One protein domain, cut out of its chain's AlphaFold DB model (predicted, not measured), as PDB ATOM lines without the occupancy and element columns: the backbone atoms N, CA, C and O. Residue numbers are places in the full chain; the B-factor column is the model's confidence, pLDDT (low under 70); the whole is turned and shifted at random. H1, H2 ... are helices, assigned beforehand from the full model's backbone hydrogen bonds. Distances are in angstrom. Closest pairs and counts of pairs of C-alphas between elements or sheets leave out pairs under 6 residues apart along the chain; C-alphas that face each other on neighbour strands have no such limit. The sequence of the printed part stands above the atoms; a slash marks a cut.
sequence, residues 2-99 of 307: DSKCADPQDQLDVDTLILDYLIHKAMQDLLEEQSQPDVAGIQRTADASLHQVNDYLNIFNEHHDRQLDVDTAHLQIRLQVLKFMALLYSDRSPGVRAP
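This is residues 2 to 99 of the 307 residues of an uncharacterized protein of Sphaceloma murrayae (UniProt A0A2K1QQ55). Three long helices make a small up-and-down bundle, H2 and H3 each packing on H1; short H4 is by the end of H3, and residues 2 to 6 trail beyond the start of H1. The 98 printed residues have four named helices, H1 to H4 in chain order: all helix. It is only just compact, close to loose, radius of gyration of the C-alphas 15.1 A, spans 49 by 31 by 20 A.

H1, residues 11 to 35, touches H2, residues 42 to 63, as a hairpin at 20 degrees, closest C-alphas Asp 29 and Ala 46, 4.9 A. H3, residues 70 to 88, touches H1, the same way at 25 degrees, closest C-alphas Met 27 and Leu 82, 5.8 A. H2 and H3 are near each other. H4, residues 94 to 97, is close but not clearly touching H3, closest C-alphas Ala 86 and Arg 97, 5.8 A. Every O i to N i+4 pair is within hydrogen-bond range in H1 and H2, 13 of 15 in H3; H4 is too short for one.

H1, 36.5 A, begins at C-alpha 11 (40.040, 2.873, 13.027); H2 measures 31.9 A, H3 27.5 A, and H4, 5.3 A, ends at C-alpha 97 (45.043, 18.633, 37.607).

The printed part has no cut and no long link; pLDDT is under 70 at 18 residues, among them 2 to 6 and 66 to 71.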
ATOM      1  N   ASP A   2      53.647  -5.734   3.756       41.50
ATOM      2  CA  ASP A   2      52.242  -5.416   3.971       41.50
ATOM      3  C   ASP A   2      52.176  -4.578   5.242       41.50
ATOM      4  O   ASP A   2      52.414  -5.086   6.342       41.50
ATOM      5  N   SER A   3      51.950  -3.273   5.087       47.28
ATOM      6  CA  SER A   3      51.570  -2.425   6.208       47.28
ATOM      7  C   SER A   3      50.278  -3.005   6.762       47.28
ATOM      8  O   SER A   3      49.211  -2.812   6.187       47.28
ATOM      9  N   LYS A   4      50.388  -3.759   7.858       54.38
ATOM     10  CA  LYS A   4      49.264  -4.163   8.702       54.38
ATOM     11  C   LYS A   4      48.710  -2.912   9.391       54.38
ATOM     12  O   LYS A   4      48.878  -2.742  10.593       54.38
ATOM     13  N   CYS A   5      48.151  -1.992   8.617       56.72
ATOM     14  CA  CYS A   5      47.287  -0.952   9.147       56.72
ATOM     15  C   CYS A   5      45.902  -1.564   9.341       56.72
ATOM     16  O   CYS A   5      45.490  -2.414   8.547       56.72
ATOM     17  N   ALA A   6      45.218  -1.160  10.412       57.78
ATOM     18  CA  ALA A   6      43.800  -1.442  10.566       57.78
ATOM     19  C   ALA A   6      43.047  -0.936   9.325       57.78
ATOM     20  O   ALA A   6      43.490   0.022   8.680       57.78
ATOM     21  N   ASP A   7      41.944  -1.599   8.978       70.00
ATOM     22  CA  ASP A   7      41.034  -1.073   7.967       70.00
ATOM     23  C   ASP A   7      40.653   0.361   8.381       70.00
ATOM     24  O   ASP A   7      40.267   0.567   9.536       70.00
ATOM     25  N   PRO A   8      40.788   1.373   7.502       68.69
ATOM     26  CA  PRO A   8      40.372   2.738   7.810       68.69
ATOM     27  C   PRO A   8      38.927   2.838   8.316       68.69
ATOM     28  O   PRO A   8      38.606   3.794   9.018       68.69
ATOM     29  N   GLN A   9      38.072   1.868   7.976       70.19
ATOM     30  CA  GLN A   9      36.694   1.785   8.464       70.19
ATOM     31  C   GLN A   9      36.597   1.411   9.952       70.19
ATOM     32  O   GLN A   9      35.700   1.906  10.625       70.19
ATOM     33  N   ASP A  10      37.546   0.634  10.482       80.19
ATOM     34  CA  ASP A  10      37.546   0.162  11.876       80.19
ATOM     35  C   ASP A  10      38.356   1.077  12.814       80.19
ATOM     36  O   ASP A  10      38.323   0.931  14.037       80.19
ATOM     37  N   GLN A  11      39.119   2.026  12.261       83.62
ATOM     38  CA  GLN A  11      40.040   2.873  13.027       83.62
ATOM     39  C   GLN A  11      39.323   3.680  14.122       83.62
ATOM     40  O   GLN A  11      39.835   3.784  15.238       83.62
ATOM     41  N   LEU A  12      38.131   4.213  13.832       85.12
ATOM     42  CA  LEU A  12      37.328   4.955  14.809       85.12
ATOM     43  C   LEU A  12      36.883   4.067  15.979       85.12
ATOM     44  O   LEU A  12      36.942   4.502  17.130       85.12
ATOM     45  N   ASP A  13      36.474   2.830  15.701       86.00
ATOM     46  CA  ASP A  13      36.038   1.886  16.730       86.00
ATOM     47  C   ASP A  13      37.209   1.485  17.628       86.00
ATOM     48  O   ASP A  13      37.100   1.520  18.854       86.00
ATOM     49  N   VAL A  14      38.367   1.182  17.034       88.44
ATOM     50  CA  VAL A  14      39.586   0.866  17.791       88.44
ATOM     51  C   VAL A  14      40.000   2.042  18.675       88.44
ATOM     52  O   VAL A  14      40.249   1.859  19.870       88.44
ATOM     53  N   ASP A  15      40.023   3.254  18.125       89.88
ATOM     54  CA  ASP A  15      40.393   4.457  18.865       89.88
ATOM     55  C   ASP A  15      39.402   4.773  19.993       89.88
ATOM     56  O   ASP A  15      39.808   5.171  21.089       89.88
ATOM     57  N   THR A  16      38.112   4.534  19.755       90.38
ATOM     58  CA  THR A  16      37.039   4.654  20.752       90.38
ATOM     59  C   THR A  16      37.247   3.669  21.900       90.38
ATOM     60  O   THR A  16      37.195   4.069  23.064       90.38
ATOM     61  N   LEU A  17      37.554   2.402  21.599       91.38
ATOM     62  CA  LEU A  17      37.820   1.367  22.603       91.38
ATOM     63  C   LEU A  17      39.061   1.676  23.450       91.38
ATOM     64  O   LEU A  17      39.037   1.488  24.671       91.38
ATOM     65  N   ILE A  18      40.137   2.161  22.821       92.75
ATOM     66  CA  ILE A  18      41.366   2.556  23.522       92.75
ATOM     67  C   ILE A  18      41.083   3.743  24.443       92.75
ATOM     68  O   ILE A  18      41.446   3.714  25.621       92.75
ATOM     69  N   LEU A  19      40.407   4.773  23.935       93.31
ATOM     70  CA  LEU A  19      40.076   5.947  24.727       93.31
ATOM     71  C   LEU A  19      39.165   5.587  25.911       93.31
ATOM     72  O   LEU A  19      39.425   6.038  27.030       93.31
ATOM     73  N   ASP A  20      38.155   4.736  25.703       94.12
ATOM     74  CA  ASP A  20      37.254   4.291  26.770       94.12
ATOM     75  C   ASP A  20      38.007   3.572  27.899       94.12
ATOM     76  O   ASP A  20      37.817   3.856  29.087       94.12
ATOM     77  N   TYR A  21      38.926   2.681  27.522       95.38
ATOM     78  CA  TYR A  21      39.804   1.981  28.453       95.38
ATOM     79  C   TYR A  21      40.659   2.949  29.273       95.38
ATOM     80  O   TYR A  21      40.687   2.861  30.505       95.38
ATOM     81  N   LEU A  22      41.335   3.893  28.610       96.38
ATOM     82  CA  LEU A  22      42.211   4.856  29.277       96.38
ATOM     83  C   LEU A  22      41.426   5.733  30.260       96.38
ATOM     84  O   LEU A  22      41.881   5.959  31.383       96.38
ATOM     85  N   ILE A  23      40.228   6.186  29.872       95.75
ATOM     86  CA  ILE A  23      39.356   6.982  30.744       95.75
ATOM     87  C   ILE A  23      38.936   6.165  31.966       95.75
ATOM     88  O   ILE A  23      39.049   6.652  33.094       95.75
ATOM     89  N   HIS A  24      38.474   4.927  31.764       95.31
ATOM     90  CA  HIS A  24      38.066   4.051  32.858       95.31
ATOM     91  C   HIS A  24      39.212   3.804  33.839       95.31
ATOM     92  O   HIS A  24      39.040   3.978  35.046       95.31
ATOM     93  N   LYS A  25      40.397   3.470  33.325       95.06
ATOM     94  CA  LYS A  25      41.598   3.255  34.130       95.06
ATOM     95  C   LYS A  25      41.965   4.493  34.948       95.06
ATOM     96  O   LYS A  25      42.127   4.392  36.161       95.06
ATOM     97  N   ALA A  26      41.996   5.670  34.323       95.62
ATOM     98  CA  ALA A  26      42.291   6.919  35.023       95.62
ATOM     99  C   ALA A  26      41.273   7.221  36.141       95.62
ATOM    100  O   ALA A  26      41.655   7.703  37.210       95.62
ATOM    101  N   MET A  27      39.986   6.911  35.939       96.00
ATOM    102  CA  MET A  27      38.973   7.040  36.995       96.00
ATOM    103  C   MET A  27      39.242   6.089  38.174       96.00
ATOM    104  O   MET A  27      39.121   6.512  39.327       96.00
ATOM    105  N   GLN A  28      39.626   4.835  37.912       94.69
ATOM    106  CA  GLN A  28      39.965   3.870  38.966       94.69
ATOM    107  C   GLN A  28      41.205   4.303  39.758       94.69
ATOM    108  O   GLN A  28      41.153   4.342  40.989       94.69
ATOM    109  N   ASP A  29      42.270   4.723  39.071       93.50
ATOM    110  CA  ASP A  29      43.514   5.170  39.708       93.50
ATOM    111  C   ASP A  29      43.277   6.393  40.614       93.50
ATOM    112  O   ASP A  29      43.796   6.472  41.731       93.50
ATOM    113  N   LEU A  30      42.421   7.330  40.183       92.69
ATOM    114  CA  LEU A  30      42.004   8.468  41.008       92.69
ATOM    115  C   LEU A  30      41.237   8.028  42.265       92.69
ATOM    116  O   LEU A  30      41.427   8.610  43.334       92.69
ATOM    117  N   LEU A  31      40.367   7.017  42.182       92.44
ATOM    118  CA  LEU A  31      39.645   6.498  43.352       92.44
ATOM    119  C   LEU A  31      40.554   5.737  44.321       92.44
ATOM    120  O   LEU A  31      40.343   5.793  45.545       92.44
ATOM    121  N   GLU A  32      41.534   5.007  43.794       90.50
ATOM    122  CA  GLU A  32      42.525   4.288  44.589       90.50
ATOM    123  C   GLU A  32      43.420   5.260  45.361       90.50
ATOM    124  O   GLU A  32      43.556   5.114  46.580       90.50
ATOM    125  N   GLU A  33      43.900   6.319  44.702       89.50
ATOM    126  CA  GLU A  33      44.666   7.404  45.326       89.50
ATOM    127  C   GLU A  33      43.946   7.985  46.548       89.50
ATOM    128  O   GLU A  33      44.559   8.233  47.586       89.50
ATOM    129  N   GLN A  34      42.625   8.164  46.477       84.56
ATOM    130  CA  GLN A  34      41.871   8.701  47.610       84.56
ATOM    131  C   GLN A  34      41.701   7.702  48.760       84.56
ATOM    132  O   GLN A  34      41.376   8.097  49.885       84.56
ATOM    133  N   SER A  35      41.853   6.409  48.492       79.94
ATOM    134  CA  SER A  35      41.565   5.335  49.445       79.94
ATOM    135  C   SER A  35      42.746   4.963  50.321       79.94
ATOM    136  O   SER A  35      42.524   4.411  51.397       79.94
ATOM    137  N   GLN A  36      43.961   5.305  49.902       73.81
ATOM    138  CA  GLN A  36      45.174   5.022  50.653       73.81
ATOM    139  C   GLN A  36      45.787   6.321  51.211       73.81
ATOM    140  O   GLN A  36      45.682   7.380  50.585       73.81
ATOM    141  N   PRO A  37      46.396   6.293  52.413       65.06
ATOM    142  CA  PRO A  37      47.260   7.383  52.857       65.06
ATOM    143  C   PRO A  37      48.422   7.540  51.869       65.06
ATOM    144  O   PRO A  37      48.771   6.585  51.190       65.06
ATOM    145  N   ASP A  38      48.976   8.748  51.768       64.19
ATOM    146  CA  ASP A  38      49.907   9.197  50.723       64.19
ATOM    147  C   ASP A  38      51.156   8.297  50.570       64.19
ATOM    148  O   ASP A  38      52.211   8.543  51.155       64.19
ATOM    149  N   VAL A  39      51.022   7.204  49.811       61.03
ATOM    150  CA  VAL A  39      52.136   6.349  49.404       61.03
ATOM    151  C   VAL A  39      52.699   6.937  48.120       61.03
ATOM    152  O   VAL A  39      52.016   6.989  47.093       61.03
ATOM    153  N   ALA A  40      53.964   7.355  48.178       60.19
ATOM    154  CA  ALA A  40      54.709   7.947  47.073       60.19
ATOM    155  C   ALA A  40      54.779   7.004  45.852       60.19
ATOM    156  O   ALA A  40      55.746   6.276  45.638       60.19
ATOM    157  N   GLY A  41      53.757   7.025  45.006       73.94
ATOM    158  CA  GLY A  41      53.604   6.094  43.888       73.94
ATOM    159  C   GLY A  41      52.202   6.142  43.304       73.94
ATOM    160  O   GLY A  41      52.066   6.350  42.107       73.94
ATOM    161  N   ILE A  42      51.175   6.083  44.152       78.06
ATOM    162  CA  ILE A  42      49.776   6.009  43.702       78.06
ATOM    163  C   ILE A  42      49.348   7.316  43.027       78.06
ATOM    164  O   ILE A  42      48.771   7.294  41.945       78.06
ATOM    165  N   GLN A  43      49.735   8.462  43.597       83.38
ATOM    166  CA  GLN A  43      49.517   9.761  42.956       83.38
ATOM    167  C   GLN A  43      50.203   9.862  41.587       83.38
ATOM    168  O   GLN A  43      49.626  10.397  40.643       83.38
ATOM    169  N   ARG A  44      51.426   9.325  41.461       83.81
ATOM    170  CA  ARG A  44      52.162   9.325  40.188       83.81
ATOM    171  C   ARG A  44      51.468   8.455  39.147       83.81
ATOM    172  O   ARG A  44      51.429   8.850  37.990       83.81
ATOM    173  N   THR A  45      50.906   7.319  39.556       89.12
ATOM    174  CA  THR A  45      50.096   6.462  38.682       89.12
ATOM    175  C   THR A  45      48.860   7.204  38.185       89.12
ATOM    176  O   THR A  45      48.661   7.291  36.979       89.12
ATOM    177  N   ALA A  46      48.086   7.819  39.083       89.50
ATOM    178  CA  ALA A  46      46.895   8.576  38.700       89.50
ATOM    179  C   ALA A  46      47.222   9.757  37.764       89.50
ATOM    180  O   ALA A  46      46.528   9.973  36.770       89.50
ATOM    181  N   ASP A  47      48.303  10.494  38.036       90.00
ATOM    182  CA  ASP A  47      48.766  11.580  37.164       90.00
ATOM    183  C   ASP A  47      49.240  11.057  35.796       90.00
ATOM    184  O   ASP A  47      48.917  11.649  34.767       90.00
ATOM    185  N   ALA A  48      49.953   9.928  35.758       91.81
ATOM    186  CA  ALA A  48      50.381   9.298  34.512       91.81
ATOM    187  C   ALA A  48      49.187   8.837  33.664       91.81
ATOM    188  O   ALA A  48      49.172   9.084  32.460       91.81
ATOM    189  N   SER A  49      48.167   8.234  34.277       93.69
ATOM    190  CA  SER A  49      46.947   7.818  33.578       93.69
ATOM    191  C   SER A  49      46.164   9.012  33.025       93.69
ATOM    192  O   SER A  49      45.667   8.956  31.901       93.69
ATOM    193  N   LEU A  50      46.117  10.138  33.746       92.62
ATOM    194  CA  LEU A  50      45.542  11.384  33.223       92.62
ATOM    195  C   LEU A  50      46.323  11.928  32.017       92.62
ATOM    196  O   LEU A  50      45.706  12.377  31.051       92.62
ATOM    197  N   HIS A  51      47.657  11.875  32.053       91.94
ATOM    198  CA  HIS A  51      48.487  12.257  30.909       91.94
ATOM    199  C   HIS A  51      48.240  11.349  29.703       91.94
ATOM    200  O   HIS A  51      48.025  11.866  28.614       91.94
ATOM    201  N   GLN A  52      48.154  10.030  29.902       93.62
ATOM    202  CA  GLN A  52      47.835   9.081  28.829       93.62
ATOM    203  C   GLN A  52      46.492   9.394  28.164       93.62
ATOM    204  O   GLN A  52      46.414   9.422  26.937       93.62
ATOM    205  N   VAL A  53      45.450   9.688  28.952       93.94
ATOM    206  CA  VAL A  53      44.149  10.106  28.409       93.94
ATOM    207  C   VAL A  53      44.288  11.394  27.599       93.94
ATOM    208  O   VAL A  53      43.760  11.476  26.496       93.94
ATOM    209  N   ASN A  54      44.988  12.404  28.118       90.69
ATOM    210  CA  ASN A  54      45.137  13.686  27.429       90.69
ATOM    211  C   ASN A  54      45.940  13.564  26.125       90.69
ATOM    212  O   ASN A  54      45.555  14.147  25.114       90.69
ATOM    213  N   ASP A  55      47.033  12.806  26.141       91.75
ATOM    214  CA  ASP A  55      47.878  12.578  24.970       91.75
ATOM    215  C   ASP A  55      47.105  11.806  23.896       91.75
ATOM    216  O   ASP A  55      47.091  12.218  22.736       91.75
ATOM    217  N   TYR A  56      46.369  10.761  24.292       92.56
ATOM    218  CA  TYR A  56      45.531  10.008  23.364       92.56
ATOM    219  C   TYR A  56      44.357  10.832  22.834       92.56
ATOM    220  O   TYR A  56      44.051  10.759  21.652       92.56
ATOM    221  N   LEU A  57      43.726  11.668  23.664       88.69
ATOM    222  CA  LEU A  57      42.676  12.583  23.213       88.69
ATOM    223  C   LEU A  57      43.181  13.555  22.146       88.69
ATOM    224  O   LEU A  57      42.421  13.897  21.243       88.69
ATOM    225  N   ASN A  58      44.427  14.026  22.233       87.69
ATOM    226  CA  ASN A  58      44.988  14.891  21.193       87.69
ATOM    227  C   ASN A  58      45.116  14.130  19.871       87.69
ATOM    228  O   ASN A  58      44.636  14.621  18.856       87.69
ATOM    229  N   ILE A  59      45.658  12.909  19.914       89.00
ATOM    230  CA  ILE A  59      45.768  12.022  18.747       89.00
ATOM    231  C   ILE A  59      44.377  11.718  18.173       89.00
ATOM    232  O   ILE A  59      44.161  11.850  16.973       89.00
ATOM    233  N   PHE A  60      43.411  11.369  19.021       87.88
ATOM    234  CA  PHE A  60      42.034  11.085  18.624       87.88
ATOM    235  C   PHE A  60      41.410  12.278  17.883       87.88
ATOM    236  O   PHE A  60      40.862  12.119  16.800       87.88
ATOM    237  N   ASN A  61      41.548  13.489  18.430       86.00
ATOM    238  CA  ASN A  61      40.996  14.715  17.842       86.00
ATOM    239  C   ASN A  61      41.739  15.207  16.583       86.00
ATOM    240  O   ASN A  61      41.267  16.144  15.938       86.00
ATOM    241  N   GLU A  62      42.926  14.672  16.290       86.25
ATOM    242  CA  GLU A  62      43.659  14.939  15.046       86.25
ATOM    243  C   GLU A  62      43.179  14.042  13.902       86.25
ATOM    244  O   GLU A  62      43.147  14.492  12.757       86.25
ATOM    245  N   HIS A  63      42.802  12.798  14.210       82.38
ATOM    246  CA  HIS A  63      42.397  11.798  13.220       82.38
ATOM    247  C   HIS A  63      40.885  11.751  12.982       82.38
ATOM    248  O   HIS A  63      40.459  11.348  11.902       82.38
ATOM    249  N   HIS A  64      40.091  12.195  13.956       80.88
ATOM    250  CA  HIS A  64      38.633  12.204  13.893       80.88
ATOM    251  C   HIS A  64      38.108  13.635  13.981       80.88
ATOM    252  O   HIS A  64      38.679  14.479  14.681       80.88
ATOM    253  N   ASP A  65      37.008  13.925  13.280       72.88
ATOM    254  CA  ASP A  65      36.343  15.221  13.411       72.88
ATOM    255  C   ASP A  65      36.001  15.475  14.886       72.88
ATOM    256  O   ASP A  65      35.519  14.605  15.606       72.88
ATOM    257  N   ARG A  66      36.245  16.704  15.359       63.19
ATOM    258  CA  ARG A  66      36.119  17.076  16.787       63.19
ATOM    259  C   ARG A  66      34.705  16.919  17.363       63.19
ATOM    260  O   ARG A  66      34.498  17.189  18.550       63.19
ATOM    261  N   GLN A  67      33.725  16.562  16.540       58.59
ATOM    262  CA  GLN A  67      32.378  16.241  16.976       58.59
ATOM    263  C   GLN A  67      32.281  14.742  17.240       58.59
ATOM    264  O   GLN A  67      32.051  13.941  16.348       58.59
ATOM    265  N   LEU A  68      32.436  14.395  18.518       62.69
ATOM    266  CA  LEU A  68      31.979  13.122  19.059       62.69
ATOM    267  C   LEU A  68      30.470  13.000  18.775       62.69
ATOM    268  O   LEU A  68      29.672  13.732  19.365       62.69
ATOM    269  N   ASP A  69      30.107  12.123  17.842       64.44
ATOM    270  CA  ASP A  69      28.729  11.887  17.409       64.44
ATOM    271  C   ASP A  69      27.921  11.084  18.442       64.44
ATOM    272  O   ASP A  69      28.439  10.669  19.486       64.44
ATOM    273  N   VAL A  70      26.635  10.861  18.153       60.84
ATOM    274  CA  VAL A  70      25.691  10.112  19.007       60.84
ATOM    275  C   VAL A  70      26.254   8.752  19.439       60.84
ATOM    276  O   VAL A  70      26.104   8.378  20.605       60.84
ATOM    277  N   ASP A  71      26.983   8.067  18.558       65.25
ATOM    278  CA  ASP A  71      27.573   6.743  18.817       65.25
ATOM    279  C   ASP A  71      28.665   6.774  19.909       65.25
ATOM    280  O   ASP A  71      28.907   5.793  20.613       65.25
ATOM    281  N   THR A  72      29.249   7.948  20.162       76.19
ATOM    282  CA  THR A  72      30.273   8.178  21.196       76.19
ATOM    283  C   THR A  72      29.731   8.909  22.433       76.19
ATOM    284  O   THR A  72      30.495   9.363  23.291       76.19
ATOM    285  N   ALA A  73      28.407   9.009  22.592       81.25
ATOM    286  CA  ALA A  73      27.789   9.687  23.736       81.25
ATOM    287  C   ALA A  73      28.238   9.107  25.095       81.25
ATOM    288  O   ALA A  73      28.406   9.848  26.069       81.25
ATOM    289  N   HIS A  74      28.489   7.796  25.163       84.38
ATOM    290  CA  HIS A  74      28.998   7.133  26.365       84.38
ATOM    291  C   HIS A  74      30.407   7.629  26.750       84.38
ATOM    292  O   HIS A  74      30.655   7.913  27.927       84.38
ATOM    293  N   LEU A  75      31.303   7.832  25.772       86.94
ATOM    294  CA  LEU A  75      32.631   8.418  25.988       86.94
ATOM    295  C   LEU A  75      32.531   9.843  26.527       86.94
ATOM    296  O   LEU A  75      33.251  10.204  27.459       86.94
ATOM    297  N   GLN A  76      31.625  10.655  25.978       86.69
ATOM    298  CA  GLN A  76      31.434  12.030  26.443       86.69
ATOM    299  C   GLN A  76      31.054  12.075  27.926       86.69
ATOM    300  O   GLN A  76      31.608  12.876  28.683       86.69
ATOM    301  N   ILE A  77      30.142  11.199  28.356       87.69
ATOM    302  CA  ILE A  77      29.729  11.100  29.760       87.69
ATOM    303  C   ILE A  77      30.923  10.704  30.638       87.69
ATOM    304  O   ILE A  77      31.183  11.353  31.654       87.69
ATOM    305  N   ARG A  78      31.705   9.698  30.234       91.69
ATOM    306  CA  ARG A  78      32.893   9.257  30.986       91.69
ATOM    307  C   ARG A  78      33.960  10.338  31.079       91.69
ATOM    308  O   ARG A  78      34.506  10.562  32.157       91.69
ATOM    309  N   LEU A  79      34.205  11.073  29.995       90.56
ATOM    310  CA  LEU A  79      35.102  12.229  29.990       90.56
ATOM    311  C   LEU A  79      34.624  13.327  30.945       90.56
ATOM    312  O   LEU A  79      35.442  13.931  31.642       90.56
ATOM    313  N   GLN A  80      33.316  13.587  31.016       89.81
ATOM    314  CA  GLN A  80      32.759  14.541  31.977       89.81
ATOM    315  C   GLN A  80      32.984  14.087  33.421       89.81
ATOM    316  O   GLN A  80      33.378  14.908  34.255       89.81
ATOM    317  N   VAL A  81      32.790  12.798  33.715       92.44
ATOM    318  CA  VAL A  81      33.037  12.234  35.049       92.44
ATOM    319  C   VAL A  81      34.523  12.287  35.400       92.44
ATOM    320  O   VAL A  81      34.867  12.823  36.455       92.44
ATOM    321  N   LEU A  82      35.412  11.846  34.507       93.88
ATOM    322  CA  LEU A  82      36.861  11.912  34.714       93.88
ATOM    323  C   LEU A  82      37.323  13.350  34.963       93.88
ATOM    324  O   LEU A  82      38.064  13.615  35.909       93.88
ATOM    325  N   LYS A  83      36.846  14.302  34.155       90.69
ATOM    326  CA  LYS A  83      37.145  15.726  34.336       90.69
ATOM    327  C   LYS A  83      36.673  16.228  35.695       90.69
ATOM    328  O   LYS A  83      37.423  16.919  36.382       90.69
ATOM    329  N   PHE A  84      35.450  15.892  36.093       91.94
ATOM    330  CA  PHE A  84      34.925  16.259  37.403       91.94
ATOM    331  C   PHE A  84      35.800  15.696  38.533       91.94
ATOM    332  O   PHE A  84      36.170  16.445  39.437       91.94
ATOM    333  N   MET A  85      36.196  14.423  38.453       93.44
ATOM    334  CA  MET A  85      37.057  13.766  39.443       93.44
ATOM    335  C   MET A  85      38.451  14.392  39.519       93.44
ATOM    336  O   MET A  85      38.921  14.704  40.613       93.44
ATOM    337  N   ALA A  86      39.095  14.630  38.374       90.38
ATOM    338  CA  ALA A  86      40.413  15.254  38.314       90.38
ATOM    339  C   ALA A  86      40.407  16.636  38.990       90.38
ATOM    340  O   ALA A  86      41.312  16.965  39.756       90.38
ATOM    341  N   LEU A  87      39.350  17.424  38.765       89.12
ATOM    342  CA  LEU A  87      39.194  18.734  39.394       89.12
ATOM    343  C   LEU A  87      38.857  18.641  40.887       89.12
ATOM    344  O   LEU A  87      39.395  19.418  41.681       89.12
ATOM    345  N   LEU A  88      37.983  17.709  41.274       89.25
ATOM    346  CA  LEU A  88      37.599  17.476  42.667       89.25
ATOM    347  C   LEU A  88      38.810  17.090  43.526       89.25
ATOM    348  O   LEU A  88      38.922  17.547  44.661       89.25
ATOM    349  N   TYR A  89      39.730  16.301  42.971       87.56
ATOM    350  CA  TYR A  89      40.953  15.845  43.634       87.56
ATOM    351  C   TYR A  89      42.197  16.637  43.211       87.56
ATOM    352  O   TYR A  89      43.325  16.153  43.330       87.56
ATOM    353  N   SER A  90      42.007  17.869  42.730       82.75
ATOM    354  CA  SER A  90      43.111  18.714  42.265       82.75
ATOM    355  C   SER A  90      44.083  19.116  43.375       82.75
ATOM    356  O   SER A  90      45.251  19.343  43.083       82.75
ATOM    357  N   ASP A  91      43.656  19.127  44.642       76.25
ATOM    358  CA  ASP A  91      44.521  19.463  45.782       76.25
ATOM    359  C   ASP A  91      45.679  18.469  45.986       76.25
ATOM    360  O   ASP A  91      46.706  18.845  46.548       76.25
ATOM    361  N   ARG A  92      45.550  17.222  45.506       77.31
ATOM    362  CA  ARG A  92      46.629  16.220  45.557       77.31
ATOM    363  C   ARG A  92      47.738  16.529  44.560       77.31
ATOM    364  O   ARG A  92      48.909  16.469  44.915       77.31
ATOM    365  N   SER A  93      47.371  16.920  43.337       76.88
ATOM    366  CA  SER A  93      48.320  17.260  42.272       76.88
ATOM    367  C   SER A  93      47.924  18.547  41.536       76.88
ATOM    368  O   SER A  93      47.477  18.506  40.384       76.88
ATOM    369  N   PRO A  94      48.077  19.730  42.165       68.94
ATOM    370  CA  PRO A  94      47.621  20.982  41.565       68.94
ATOM    371  C   PRO A  94      48.348  21.325  40.259       68.94
ATOM    372  O   PRO A  94      47.770  21.972  39.395       68.94
ATOM    373  N   GLY A  95      49.603  20.896  40.096       68.06
ATOM    374  CA  GLY A  95      50.384  21.157  38.882       68.06
ATOM    375  C   GLY A  95      49.876  20.412  37.645       68.06
ATOM    376  O   GLY A  95      50.000  20.931  36.540       68.06
ATOM    377  N   VAL A  96      49.279  19.233  37.837       77.12
ATOM    378  CA  VAL A  96      48.773  18.373  36.755       77.12
ATOM    379  C   VAL A  96      47.275  18.587  36.541       77.12
ATOM    380  O   VAL A  96      46.801  18.654  35.410       77.12
ATOM    381  N   ARG A  97      46.511  18.722  37.630       79.50
ATOM    382  CA  ARG A  97      45.043  18.633  37.607       79.50
ATOM    383  C   ARG A  97      44.333  19.981  37.693       79.50
ATOM    384  O   ARG A  97      43.129  20.053  37.441       79.50
ATOM    385  N   ALA A  98      45.029  21.059  38.069       73.00
ATOM    386  CA  ALA A  98      44.390  22.365  38.153       73.00
ATOM    387  C   ALA A  98      44.174  22.960  36.749       73.00
ATOM    388  O   ALA A  98      45.102  23.045  35.943       73.00
ATOM    389  N   PRO A  99      42.962  23.443  36.448       73.31
ATOM    390  CA  PRO A  99      42.674  24.042  35.158       73.31
ATOM    391  C   PRO A  99      43.379  25.403  35.014       73.31
ATOM    392  O   PRO A  99      43.540  26.138  35.997       73.31
TER     393      PRO A  99